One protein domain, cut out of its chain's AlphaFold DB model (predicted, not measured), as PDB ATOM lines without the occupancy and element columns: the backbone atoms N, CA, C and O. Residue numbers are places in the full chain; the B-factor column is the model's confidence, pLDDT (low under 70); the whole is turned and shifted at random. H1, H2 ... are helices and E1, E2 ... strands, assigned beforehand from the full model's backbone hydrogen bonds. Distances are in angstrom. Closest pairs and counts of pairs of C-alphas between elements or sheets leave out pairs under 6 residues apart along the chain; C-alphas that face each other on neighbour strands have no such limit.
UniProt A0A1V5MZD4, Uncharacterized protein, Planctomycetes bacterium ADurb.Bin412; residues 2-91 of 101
ATOM      1  N   VAL A   2     -11.829 -39.407 -40.663       78.56
ATOM      2  CA  VAL A   2     -11.300 -38.052 -40.986       78.56
ATOM      3  C   VAL A   2     -12.373 -37.101 -41.540       78.56
ATOM      4  O   VAL A   2     -12.428 -35.941 -41.143       78.56
ATOM      5  N   GLN A   3     -13.239 -37.599 -42.425       83.31
ATOM      6  CA  GLN A   3     -14.340 -36.820 -43.002       83.31
ATOM      7  C   GLN A   3     -15.407 -36.459 -41.958       83.31
ATOM      8  O   GLN A   3     -15.913 -35.345 -41.983       83.31
ATOM      9  N   GLU A   4     -15.690 -37.353 -41.004       89.25
ATOM     10  CA  GLU A   4     -16.616 -37.082 -39.892       89.25
ATOM     11  C   GLU A   4     -16.076 -35.977 -38.977       89.25
ATOM     12  O   GLU A   4     -16.797 -35.045 -38.643       89.25
ATOM     13  N   LEU A   5     -14.788 -36.033 -38.615       88.12
ATOM     14  CA  LEU A   5     -14.166 -34.999 -37.782       88.12
ATOM     15  C   LEU A   5     -14.160 -33.633 -38.486       88.12
ATOM     16  O   LEU A   5     -14.419 -32.611 -37.856       88.12
ATOM     17  N   ALA A   6     -13.909 -33.618 -39.798       89.25
ATOM     18  CA  ALA A   6     -13.991 -32.400 -40.600       89.25
ATOM     19  C   ALA A   6     -15.427 -31.854 -40.680       89.25
ATOM     20  O   ALA A   6     -15.621 -30.646 -40.585       89.25
ATOM     21  N   ALA A   7     -16.432 -32.730 -40.795       91.31
ATOM     22  CA  ALA A   7     -17.843 -32.342 -40.789       91.31
ATOM     23  C   ALA A   7     -18.279 -31.710 -39.453       91.31
ATOM     24  O   ALA A   7     -19.162 -30.859 -39.435       91.31
ATOM     25  N   LEU A   8     -17.612 -32.064 -38.351       95.50
ATOM     26  CA  LEU A   8     -17.781 -31.432 -37.038       95.50
ATOM     27  C   LEU A   8     -17.011 -30.103 -36.888       95.50
ATOM     28  O   LEU A   8     -16.976 -29.533 -35.800       95.50
ATOM     29  N   GLY A   9     -16.368 -29.607 -37.949       92.88
ATOM     30  CA  GLY A   9     -15.631 -28.340 -37.946       92.88
ATOM     31  C   GLY A   9     -14.227 -28.418 -37.339       92.88
ATOM     32  O   GLY A   9     -13.589 -27.383 -37.145       92.88
ATOM     33  N   MET A  10     -13.709 -29.617 -37.048       90.50
ATOM     34  CA  MET A  10     -12.341 -29.755 -36.550       90.50
ATOM     35  C   MET A  10     -11.324 -29.578 -37.685       90.50
ATOM     36  O   MET A  10     -11.491 -30.153 -38.765       90.50
ATOM     37  N   PRO A  11     -10.224 -28.838 -37.462       88.75
ATOM     38  CA  PRO A  11      -9.157 -28.731 -38.443       88.75
ATOM     39  C   PRO A  11      -8.421 -30.070 -38.554       88.75
ATOM     40  O   PRO A  11      -7.630 -30.435 -37.684       88.75
ATOM     41  N   VAL A  12      -8.655 -30.800 -39.645       89.81
ATOM     42  CA  VAL A  12      -8.005 -32.094 -39.887       89.81
ATOM     43  C   VAL A  12      -6.868 -31.956 -40.896       89.81
ATOM     44  O   VAL A  12      -6.999 -31.319 -41.940       89.81
ATOM     45  N   ARG A  13      -5.736 -32.595 -40.595       88.44
ATOM     46  CA  ARG A  13      -4.638 -32.818 -41.539       88.44
ATOM     47  C   ARG A  13      -4.338 -34.302 -41.596       88.44
ATOM     48  O   ARG A  13      -4.235 -34.951 -40.557       88.44
ATOM     49  N   TRP A  14      -4.194 -34.820 -42.804       87.88
ATOM     50  CA  TRP A  14      -3.836 -36.209 -43.028       87.88
ATOM     51  C   TRP A  14      -2.852 -36.315 -44.187       87.88
ATOM     52  O   TRP A  14      -2.801 -35.463 -45.078       87.88
ATOM     53  N   ARG A  15      -2.056 -37.382 -44.156       85.69
ATOM     54  CA  ARG A  15      -1.073 -37.696 -45.180       85.69
ATOM     55  C   ARG A  15      -0.812 -39.198 -45.196       85.69
ATOM     56  O   ARG A  15      -0.647 -39.795 -44.136       85.69
ATOM     57  N   ALA A  16      -0.719 -39.783 -46.388       85.00
ATOM     58  CA  ALA A  16      -0.207 -41.140 -46.546       85.00
ATOM     59  C   ALA A  16       1.295 -41.184 -46.211       85.00
ATOM     60  O   ALA A  16       2.076 -40.368 -46.708       85.00
ATOM     61  N   SER A  17       1.704 -42.124 -45.361       85.44
ATOM     62  CA  SER A  17       3.099 -42.279 -44.937       85.44
ATOM     63  C   SER A  17       3.406 -43.710 -44.532       85.44
ATOM     64  O   SER A  17       2.574 -44.345 -43.879       85.44
ATOM     65  N   GLY A  18       4.622 -44.165 -44.828       85.88
ATOM     66  CA  GLY A  18       5.144 -45.422 -44.300       85.88
ATOM     67  C   GLY A  18       5.476 -45.330 -42.809       85.88
ATOM     68  O   GLY A  18       5.780 -44.254 -42.285       85.88
ATOM     69  N   VAL A  19       5.437 -46.474 -42.122       87.12
ATOM     70  CA  VAL A  19       5.782 -46.563 -40.693       87.12
ATOM     71  C   VAL A  19       7.248 -46.184 -40.465       87.12
ATOM     72  O   VAL A  19       7.520 -45.301 -39.652       87.12
ATOM     73  N   GLY A  20       8.167 -46.755 -41.254       87.69
ATOM     74  CA  GLY A  20       9.605 -46.479 -41.161       87.69
ATOM     75  C   GLY A  20       9.955 -45.000 -41.348       87.69
ATOM     76  O   GLY A  20      10.673 -44.436 -40.529       87.69
ATOM     77  N   GLU A  21       9.365 -44.319 -42.343       88.19
ATOM     78  CA  GLU A  21       9.591 -42.875 -42.556       88.19
ATOM     79  C   GLU A  21       9.245 -42.058 -41.303       88.19
ATOM     80  O   GLU A  21       9.971 -41.145 -40.905       88.19
ATOM     81  N   GLY A  22       8.112 -42.371 -40.675       90.56
ATOM     82  CA  GLY A  22       7.668 -41.675 -39.478       90.56
ATOM     83  C   GLY A  22       8.551 -41.960 -38.258       90.56
ATOM     84  O   GLY A  22       8.850 -41.035 -37.503       90.56
ATOM     85  N   ILE A  23       9.009 -43.205 -38.094       90.50
ATOM     86  CA  ILE A  23       9.927 -43.600 -37.016       90.50
ATOM     87  C   ILE A  23      11.273 -42.893 -37.163       90.50
ATOM     88  O   ILE A  23      11.749 -42.285 -36.205       90.50
ATOM     89  N   GLU A  24      11.860 -42.885 -38.358       91.31
ATOM     90  CA  GLU A  24      13.150 -42.226 -38.595       91.31
ATOM     91  C   GLU A  24      13.081 -40.714 -38.348       91.31
ATOM     92  O   GLU A  24      14.000 -40.113 -37.784       91.31
ATOM     93  N   ARG A  25      11.940 -40.082 -38.652       92.00
ATOM     94  CA  ARG A  25      11.700 -38.684 -38.264       92.00
ATOM     95  C   ARG A  25      11.723 -38.504 -36.751       92.00
ATOM     96  O   ARG A  25      12.418 -37.604 -36.284       92.00
ATOM     97  N   ILE A  26      11.013 -39.340 -35.993       93.62
ATOM     98  CA  ILE A  26      11.033 -39.286 -34.522       93.62
ATOM     99  C   ILE A  26      12.475 -39.443 -34.009       93.62
ATOM    100  O   ILE A  26      12.931 -38.622 -33.210       93.62
ATOM    101  N   ARG A  27      13.228 -40.424 -34.526       92.62
ATOM    102  CA  ARG A  27      14.634 -40.665 -34.151       92.62
ATOM    103  C   ARG A  27      15.511 -39.446 -34.405       92.62
ATOM    104  O   ARG A  27      16.231 -39.035 -33.506       92.62
ATOM    105  N   SER A  28      15.375 -38.789 -35.558       94.19
ATOM    106  CA  SER A  28      16.135 -37.568 -35.879       94.19
ATOM    107  C   SER A  28      15.840 -36.361 -34.971       94.19
ATOM    108  O   SER A  28      16.575 -35.371 -35.000       94.19
ATOM    109  N   PHE A  29      14.741 -36.389 -34.211       94.75
ATOM    110  CA  PHE A  29      14.433 -35.376 -33.200       94.75
ATOM    111  C   PHE A  29      14.858 -35.814 -31.798       94.75
ATOM    112  O   PHE A  29      15.211 -34.953 -31.001       94.75
ATOM    113  N   LEU A  30      14.851 -37.111 -31.491       94.00
ATOM    114  CA  LEU A  30      15.351 -37.637 -30.218       94.00
ATOM    115  C   LEU A  30      16.881 -37.642 -30.152       94.00
ATOM    116  O   LEU A  30      17.452 -37.156 -29.183       94.00
ATOM    117  N   ALA A  31      17.530 -38.154 -31.194       93.81
ATOM    118  CA  ALA A  31      18.977 -38.277 -31.320       93.81
ATOM    119  C   ALA A  31      19.428 -37.742 -32.693       93.81
ATOM    120  O   ALA A  31      19.663 -38.517 -33.625       93.81
ATOM    121  N   PRO A  32      19.489 -36.410 -32.867       93.25
ATOM    122  CA  PRO A  32      19.984 -35.811 -34.100       93.25
ATOM    123  C   PRO A  32      21.458 -36.167 -34.340       93.25
ATOM    124  O   PRO A  32      22.227 -36.312 -33.395       93.25
ATOM    125  N   ALA A  33      21.878 -36.224 -35.608       92.31
ATOM    126  CA  ALA A  33      23.284 -36.455 -35.960       92.31
ATOM    127  C   ALA A  33      24.224 -35.331 -35.479       92.31
ATOM    128  O   ALA A  33      25.416 -35.555 -35.291       92.31
ATOM    129  N   ALA A  34      23.690 -34.120 -35.290       93.56
ATOM    130  CA  ALA A  34      24.405 -32.981 -34.737       93.56
ATOM    131  C   ALA A  34      23.452 -32.088 -33.932       93.56
ATOM    132  O   ALA A  34      22.301 -31.877 -34.328       93.56
ATOM    133  N   GLY A  35      23.960 -31.523 -32.838       94.38
ATOM    134  CA  GLY A  35      23.204 -30.642 -31.951       94.38
ATOM    135  C   GLY A  35      22.345 -31.380 -30.914       94.38
ATOM    136  O   GLY A  35      22.357 -32.609 -30.843       94.38
ATOM    137  N   PRO A  36      21.619 -30.627 -30.069       95.75
ATOM    138  CA  PRO A  36      20.840 -31.193 -28.976       95.75
ATOM    139  C   PRO A  36      19.550 -31.856 -29.468       95.75
ATOM    140  O   PRO A  36      19.018 -31.517 -30.529       95.75
ATOM    141  N   ALA A  37      19.003 -32.751 -28.642       95.69
ATOM    142  CA  ALA A  37      17.673 -33.314 -28.839       95.69
ATOM    143  C   ALA A  37      16.613 -32.210 -29.009       95.69
ATOM    144  O   ALA A  37      16.676 -31.142 -28.402       95.69
ATOM    145  N   ARG A  38      15.624 -32.485 -29.858       95.44
ATOM    146  CA  ARG A  38      14.528 -31.573 -30.225       95.44
ATOM    147  C   ARG A  38      13.150 -32.113 -29.845       95.44
ATOM    148  O   ARG A  38      12.167 -31.390 -29.978       95.44
ATOM    149  N   LEU A  39      13.063 -33.367 -29.401       94.94
ATOM    150  CA  LEU A  39      11.860 -33.945 -28.809       94.94
ATOM    151  C   LEU A  39      12.073 -34.129 -27.307       94.94
ATOM    152  O   LEU A  39      12.943 -34.887 -26.891       94.94
ATOM    153  N   PHE A  40      11.238 -33.464 -26.514       95.56
ATOM    154  CA  PHE A  40      11.202 -33.590 -25.062       95.56
ATOM    155  C   PHE A  40       9.830 -34.108 -24.644       95.56
ATOM    156  O   PHE A  40       8.805 -33.620 -25.122       95.56
ATOM    157  N   VAL A  41       9.811 -35.094 -23.750       95.00
ATOM    158  CA  VAL A  41       8.580 -35.690 -23.223       95.00
ATOM    159  C   VAL A  41       8.415 -35.247 -21.776       95.00
ATOM    160  O   VAL A  41       9.315 -35.426 -20.959       95.00
ATOM    161  N   ALA A  42       7.272 -34.640 -21.452       96.69
ATOM    162  CA  ALA A  42       6.992 -34.226 -20.083       96.69
ATOM    163  C   ALA A  42       6.854 -35.461 -19.165       96.69
ATOM    164  O   ALA A  42       6.224 -36.435 -19.583       96.69
ATOM    165  N   PRO A  43       7.316 -35.419 -17.899       96.25
ATOM    166  CA  PRO A  43       7.252 -36.574 -16.988       96.25
ATOM    167  C   PRO A  43       5.840 -37.137 -16.761       96.25
ATOM    168  O   PRO A  43       5.668 -38.325 -16.511       96.25
ATOM    169  N   ARG A  44       4.807 -36.294 -16.894       96.94
ATOM    170  CA  ARG A  44       3.393 -36.703 -16.791       96.94
ATOM    171  C   ARG A  44       2.909 -37.578 -17.955       96.94
ATOM    172  O   ARG A  44       1.866 -38.210 -17.842       96.94
ATOM    173  N   CYS A  45       3.630 -37.625 -19.075       95.00
ATOM    174  CA  CYS A  45       3.276 -38.420 -20.252       95.00
ATOM    175  C   CYS A  45       3.735 -39.881 -20.089       95.00
ATOM    176  O   CYS A  45       4.447 -40.414 -20.938       95.00
ATOM    177  N   GLN A  46       3.326 -40.521 -18.992       94.62
ATOM    178  CA  GLN A  46       3.813 -41.838 -18.571       94.62
ATOM    179  C   GLN A  46       3.598 -42.922 -19.632       94.62
ATOM    180  O   GLN A  46       4.506 -43.700 -19.898       94.62
ATOM    181  N   GLN A  47       2.441 -42.924 -20.301       91.69
ATOM    182  CA  GLN A  47       2.154 -43.890 -21.367       91.69
ATOM    183  C   GLN A  47       3.091 -43.730 -22.568       91.69
ATOM    184  O   GLN A  47       3.554 -44.724 -23.121       91.69
ATOM    185  N   LEU A  48       3.417 -42.493 -22.958       92.31
ATOM    186  CA  LEU A  48       4.359 -42.252 -24.051       92.31
ATOM    187  C   LEU A  48       5.775 -42.695 -23.662       92.31
ATOM    188  O   LEU A  48       6.466 -43.304 -24.470       92.31
ATOM    189  N   ILE A  49       6.188 -42.432 -22.420       94.12
ATOM    190  CA  ILE A  49       7.483 -42.882 -21.892       94.12
ATOM    191  C   ILE A  49       7.560 -44.415 -21.892       94.12
ATOM    192  O   ILE A  49       8.520 -44.967 -22.424       94.12
ATOM    193  N   ALA A  50       6.531 -45.097 -21.379       91.81
ATOM    194  CA  ALA A  50       6.443 -46.557 -21.397       91.81
ATOM    195  C   ALA A  50       6.491 -47.111 -22.830       91.81
ATOM    196  O   ALA A  50       7.209 -48.069 -23.096       91.81
ATOM    197  N   SER A  51       5.816 -46.446 -23.771       91.31
ATOM    198  CA  SER A  51       5.806 -46.859 -25.178       91.31
ATOM    199  C   SER A  51       7.176 -46.739 -25.850       91.31
ATOM    200  O   SER A  51       7.554 -47.584 -26.657       91.31
ATOM    201  N   PHE A  52       7.966 -45.721 -25.495       91.38
ATOM    202  CA  PHE A  52       9.359 -45.638 -25.943       91.38
ATOM    203  C   PHE A  52      10.230 -46.762 -25.372       91.38
ATOM    204  O   PHE A  52      11.167 -47.198 -26.038       91.38
ATOM    205  N   GLN A  53       9.940 -47.223 -24.154       90.19
ATOM    206  CA  GLN A  53      10.697 -48.281 -23.479       90.19
ATOM    207  C   GLN A  53      10.303 -49.692 -23.941       90.19
ATOM    208  O   GLN A  53      11.116 -50.612 -23.840       90.19
ATOM    209  N   SER A  54       9.079 -49.881 -24.444       86.62
ATOM    210  CA  SER A  54       8.570 -51.179 -24.899       86.62
ATOM    211  C   SER A  54       8.809 -51.463 -26.383       86.62
ATOM    212  O   SER A  54       8.742 -52.627 -26.776       86.62
ATOM    213  N   LEU A  55       9.119 -50.442 -27.194       83.50
ATOM    214  CA  LEU A  55       9.266 -50.565 -28.647       83.50
ATOM    215  C   LEU A  55      10.337 -51.599 -29.040       83.50
ATOM    216  O   LEU A  55      11.518 -51.454 -28.713       83.50
ATOM    217  N   ARG A  56       9.933 -52.622 -29.801       85.25
ATOM    218  CA  ARG A  56      10.799 -53.711 -30.279       85.25
ATOM    219  C   ARG A  56      10.551 -53.989 -31.757       85.25
ATOM    220  O   ARG A  56       9.458 -53.762 -32.263       85.25
ATOM    221  N   TYR A  57      11.570 -54.495 -32.448       85.44
ATOM    222  CA  TYR A  57      11.426 -55.027 -33.804       85.44
ATOM    223  C   TYR A  57      11.270 -56.543 -33.732       85.44
ATOM    224  O   TYR A  57      12.084 -57.217 -33.095       85.44
ATOM    225  N   ALA A  58      10.241 -57.072 -34.395       83.50
ATOM    226  CA  ALA A  58       9.989 -58.508 -34.427       83.50
ATOM    227  C   ALA A  58      11.147 -59.246 -35.114       83.50
ATOM    228  O   ALA A  58      11.666 -58.793 -36.139       83.50
ATOM    229  N   ARG A  59      11.538 -60.404 -34.575       83.69
ATOM    230  CA  ARG A  59      12.498 -61.298 -35.229       83.69
ATOM    231  C   ARG A  59      11.751 -62.193 -36.217       83.69
ATOM    232  O   ARG A  59      10.844 -62.924 -35.836       83.69
ATOM    233  N   LEU A  60      12.141 -62.131 -37.483       84.00
ATOM    234  CA  LEU A  60      11.621 -62.983 -38.546       84.00
ATOM    235  C   LEU A  60      12.166 -64.410 -38.392       84.00
ATOM    236  O   LEU A  60      13.228 -64.616 -37.803       84.00
ATOM    237  N   GLY A  61      11.485 -65.397 -38.982       80.56
ATOM    238  CA  GLY A  61      11.924 -66.802 -38.953       80.56
ATOM    239  C   GLY A  61      13.320 -67.042 -39.549       80.56
ATOM    240  O   GLY A  61      13.971 -68.021 -39.206       80.56
ATOM    241  N   SER A  62      13.819 -66.121 -40.382       84.50
ATOM    242  CA  SER A  62      15.188 -66.112 -40.918       84.50
ATOM    243  C   SER A  62      16.250 -65.594 -39.937       84.50
ATOM    244  O   SER A  62      17.432 -65.561 -40.270       84.50
ATOM    245  N   GLY A  63      15.852 -65.126 -38.751       80.94
ATOM    246  CA  GLY A  63      16.727 -64.477 -37.776       80.94
ATOM    247  C   GLY A  63      16.942 -62.976 -38.009       80.94
ATOM    248  O   GLY A  63      17.460 -62.317 -37.105       80.94
ATOM    249  N   ALA A  64      16.514 -62.429 -39.155       83.88
ATOM    250  CA  ALA A  64      16.529 -60.991 -39.441       83.88
ATOM    251  C   ALA A  64      15.481 -60.227 -38.606       83.88
ATOM    252  O   ALA A  64      14.502 -60.811 -38.144       83.88
ATOM    253  N   LEU A  65      15.673 -58.919 -38.418       83.75
ATOM    254  CA  LEU A  65      14.669 -58.050 -37.793       83.75
ATOM    255  C   LEU A  65      13.689 -57.523 -38.847       83.75
ATOM    256  O   LEU A  65      14.073 -57.245 -39.980       83.75
ATOM    257  N   SER A  66      12.423 -57.390 -38.461       83.81
ATOM    258  CA  SER A  66      11.396 -56.704 -39.245       83.81
ATOM    259  C   SER A  66      11.715 -55.212 -39.372       83.81
ATOM    260  O   SER A  66      12.195 -54.594 -38.426       83.81
ATOM    261  N   GLU A  67      11.369 -54.619 -40.516       79.38
ATOM    262  CA  GLU A  67      11.414 -53.165 -40.744       79.38
ATOM    263  C   GLU A  67      10.345 -52.412 -39.932       79.38
ATOM    264  O   GLU A  67      10.508 -51.243 -39.580       79.38
ATOM    265  N   ALA A  68       9.222 -53.073 -39.640       79.06
ATOM    266  CA  ALA A  68       8.160 -52.524 -38.806       79.06
ATOM    267  C   ALA A  68       8.314 -52.998 -37.350       79.06
ATOM    268  O   ALA A  68       8.640 -54.174 -37.138       79.06
ATOM    269  N   PRO A  69       8.038 -52.127 -36.358       83.56
ATOM    270  CA  PRO A  69       7.964 -52.539 -34.965       83.56
ATOM    271  C   PRO A  69       6.920 -53.634 -34.760       83.56
ATOM    272  O   PRO A  69       5.907 -53.692 -35.463       83.56
ATOM    273  N   GLU A  70       7.179 -54.485 -33.776       84.88
ATOM    274  CA  GLU A  70       6.205 -55.438 -33.269       84.88
ATOM    275  C   GLU A  70       5.033 -54.691 -32.636       84.88
ATOM    276  O   GLU A  70       5.245 -53.738 -31.886       84.88
ATOM    277  N   LYS A  71       3.814 -55.137 -32.955       82.06
ATOM    278  CA  LYS A  71       2.600 -54.594 -32.356       82.06
ATOM    279  C   LYS A  71       2.225 -55.397 -31.123       82.06
ATOM    280  O   LYS A  71       1.795 -56.542 -31.256       82.06
ATOM    281  N   ASP A  72       2.383 -54.799 -29.950       79.50
ATOM    282  CA  ASP A  72       2.011 -55.406 -28.670       79.50
ATOM    283  C   ASP A  72       0.545 -55.147 -28.278       79.50
ATOM    284  O   ASP A  72       0.051 -55.719 -27.306       79.50
ATOM    285  N   GLY A  73      -0.164 -54.302 -29.035       77.88
ATOM    286  CA  GLY A  73      -1.568 -53.961 -28.813       77.88
ATOM    287  C   GLY A  73      -1.818 -53.012 -27.637       77.88
ATOM    288  O   GLY A  73      -2.970 -52.669 -27.377       77.88
ATOM    289  N   VAL A  74      -0.773 -52.564 -26.937       78.88
ATOM    290  CA  VAL A  74      -0.869 -51.712 -25.741       78.88
ATOM    291  C   VAL A  74      -0.192 -50.363 -25.973       78.88
ATOM    292  O   VAL A  74      -0.779 -49.314 -25.709       78.88
ATOM    293  N   HIS A  75       1.028 -50.367 -26.503       82.38
ATOM    294  CA  HIS A  75       1.872 -49.181 -26.650       82.38
ATOM    295  C   HIS A  75       1.842 -48.597 -28.072       82.38
ATOM    296  O   HIS A  75       2.176 -47.427 -28.290       82.38
ATOM    297  N   ASP A  76       1.371 -49.380 -29.045       82.06
ATOM    298  CA  ASP A  76       1.347 -49.003 -30.461       82.06
ATOM    299  C   ASP A  76       0.522 -47.749 -30.740       82.06
ATOM    300  O   ASP A  76       0.904 -46.920 -31.564       82.06
ATOM    301  N   HIS A  77      -0.602 -47.576 -30.042       85.50
ATOM    302  CA  HIS A  77      -1.534 -46.479 -30.303       85.50
ATOM    303  C   HIS A  77      -0.904 -45.106 -30.065       85.50
ATOM    304  O   HIS A  77      -1.080 -44.183 -30.866       85.50
ATOM    305  N   VAL A  78      -0.143 -44.970 -28.978       89.25
ATOM    306  CA  VAL A  78       0.510 -43.707 -28.621       89.25
ATOM    307  C   VAL A  78       1.677 -43.430 -29.569       89.25
ATOM    308  O   VAL A  78       1.849 -42.294 -30.023       89.25
ATOM    309  N   MET A  79       2.437 -44.465 -29.939       89.81
ATOM    310  CA  MET A  79       3.528 -44.343 -30.910       89.81
ATOM    311  C   MET A  79       3.024 -43.998 -32.311       89.81
ATOM    312  O   MET A  79       3.605 -43.135 -32.973       89.81
ATOM    313  N   ASP A  80       1.914 -44.591 -32.748       89.44
ATOM    314  CA  ASP A  80       1.269 -44.257 -34.015       89.44
ATOM    315  C   ASP A  80       0.743 -42.819 -34.019       89.44
ATOM    316  O   ASP A  80       0.953 -42.095 -34.993       89.44
ATOM    317  N   ALA A  81       0.139 -42.355 -32.922       91.81
ATOM    318  CA  ALA A  81      -0.297 -40.966 -32.795       91.81
ATOM    319  C   ALA A  81       0.882 -39.982 -32.904       91.81
ATOM    320  O   ALA A  81       0.817 -39.006 -33.662       91.81
ATOM    321  N   LEU A  82       1.992 -40.263 -32.210       93.44
ATOM    322  CA  LEU A  82       3.209 -39.459 -32.306       93.44
ATOM    323  C   LEU A  82       3.767 -39.464 -33.736       93.44
ATOM    324  O   LEU A  82       4.136 -38.420 -34.279       93.44
ATOM    325  N   ARG A  83       3.776 -40.630 -34.382       92.75
ATOM    326  CA  ARG A  83       4.198 -40.789 -35.773       92.75
ATOM    327  C   ARG A  83       3.355 -39.934 -36.715       92.75
ATOM    328  O   ARG A  83       3.916 -39.202 -37.535       92.75
ATOM    329  N   TYR A  84       2.029 -39.965 -36.576       92.25
ATOM    330  CA  TYR A  84       1.127 -39.128 -37.368       92.25
ATOM    331  C   TYR A  84       1.402 -37.642 -37.164       92.25
ATOM    332  O   TYR A  84       1.419 -36.895 -38.147       92.25
ATOM    333  N   PHE A  85       1.686 -37.209 -35.933       92.62
ATOM    334  CA  PHE A  85       2.088 -35.831 -35.665       92.62
ATOM    335  C   PHE A  85       3.352 -35.454 -36.451       92.62
ATOM    336  O   PHE A  85       3.342 -34.469 -37.193       92.62
ATOM    337  N   PHE A  86       4.417 -36.255 -36.365       93.31
ATOM    338  CA  PHE A  86       5.684 -35.951 -37.038       93.31
ATOM    339  C   PHE A  86       5.564 -35.928 -38.563       93.31
ATOM    340  O   PHE A  86       6.097 -35.026 -39.219       93.31
ATOM    341  N   VAL A  87       4.832 -36.882 -39.133       92.38
ATOM    342  CA  VAL A  87       4.573 -36.951 -40.575       92.38
ATOM    343  C   VAL A  87       3.792 -35.729 -41.052       92.38
ATOM    344  O   VAL A  87       4.179 -35.097 -42.034       92.38
ATOM    345  N   ASN A  88       2.706 -35.363 -40.369       91.19
ATOM    346  CA  ASN A  88       1.862 -34.250 -40.805       91.19
ATOM    347  C   ASN A  88       2.510 -32.883 -40.547       91.19
ATOM    348  O   ASN A  88       2.263 -31.935 -41.292       91.19
ATOM    349  N   ARG A  89       3.346 -32.762 -39.508       90.75
ATOM    350  CA  ARG A  89       3.965 -31.489 -39.123       90.75
ATOM    351  C   ARG A  89       5.281 -31.200 -39.838       90.75
ATOM    352  O   ARG A  89       5.573 -30.027 -40.084       90.75
ATOM    353  N   PHE A  90       6.065 -32.237 -40.136       89.25
ATOM    354  CA  PHE A  90       7.427 -32.112 -40.669       89.25
ATOM    355  C   PHE A  90       7.646 -32.874 -41.981       89.25
ATOM    356  O   PHE A  90       8.732 -32.799 -42.560       89.25
ATOM    357  N   GLY A  91       6.642 -33.607 -42.471       79.81
ATOM    358  CA  GLY A  91       6.666 -34.299 -43.755       79.81
ATOM    359  C   GLY A  91       7.076 -33.384 -44.909       79.81
ATOM    360  O   GLY A  91       6.402 -32.390 -45.166       79.81
TER     361      GLY A  91
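This is residues 2 to 91 of the 101 residues of an uncharacterized protein of Planctomycetes bacterium ADurb.Bin412 (UniProt A0A1V5MZD4). A short core of three helices is drawn out at two ends: H4 runs through the middle, H2 packs on residues 83 to 87 of H4 at about a right angle, H3 makes a corner with H4 at residues 76 to 79, a small two-stranded hairpin of E1 and E2 makes one far end, and the little helix H1, away from the rest on a long link, makes the other. The stretch of residues 31 to 45, with no named element, makes a wide loop from H2 round to H3. The printed part has 90 residues with four named helices and two named strands, in the order H1, H2, H3, E1, E2, H4; the class is mostly helix, and the one sheet, in the order E1 - E2, is antiparallel. The whole is loose, with a radius of gyration of the C-alphas of 15.1 A, and the C-alphas span 48 by 35 by 26 A.

Start at the first printed residue with H1, residues 2 to 7, which touches no helix. Go on past residue 18 to H2, residues 19 to 30, which is apart from H1. Beyond the next long link comes H3, residues 46 to 54, apart from both H1 and H2. Two strands follow: E1, residues 57 to 59, and E2, residues 65 to 69, which form a hairpin. They are antiparallel, with 143 degrees between their directions; look for C-alphas 59 and 65, which face each other at 4.7 A, and for N 66 and O 58, within hydrogen-bond range at 2.8 A. The closest C-alphas of H2 and E2 are those of Gly 20 and Ala 68, 6.6 A apart. H1 is apart from E1 and E2 too. Last comes H4, residues 76 to 90, whose centre is the nearest of the elements to the mean of the C-alphas, at 4.4 A. It touches H3 with its residues 76 to 79 alone; the closest C-alphas are those of Leu 48 and Val 78, 6.1 A apart, and the lines are about perpendicular at 82 degrees. It touches H2 with residues 83 to 87 alone; here the closest C-alphas, of Gly 22 and Arg 83, are 5.2 A apart, and the lines are about perpendicular at 77 degrees. H4 is apart from H1 and from E1. In H1, H2, H3 and H4 every O i to N i+4 pair is within hydrogen-bond range.

Find C-alpha 2 at (-11.300, -38.052, -40.986); from there H1 runs 8.7 A to C-alpha 7. At C-alpha 19, (5.782, -46.563, -40.693), H2 begins, and it runs 16.8 A to C-alpha 30. H3 covers 12.2 A from C-alpha 46 to C-alpha 54. E1 runs 6.5 A from C-alpha 57 to C-alpha 59, and E2 runs 9.1 A from C-alpha 65 to C-alpha 69. H4, the longest helix, runs 20.7 A from C-alpha 76 to C-alpha 90 at (7.427, -32.112, -40.669).

The two C-alphas farthest apart are those of Gly 9 and Ser 62, at 48.8 A, while the first and last printed C-alphas, of Val 2 and Gly 91, are 18.6 A apart. The printed part has no cut. Look for the two long links at residues 8 to 18, between H1 and H2, and at residues 31 to 45, between H2 and H3; the links from H3 to E1 and from E1 to E2 are tight, and that from E2 to H4 is short. The mean pLDDT of the printed part is 89.0, and no printed residue is under 70.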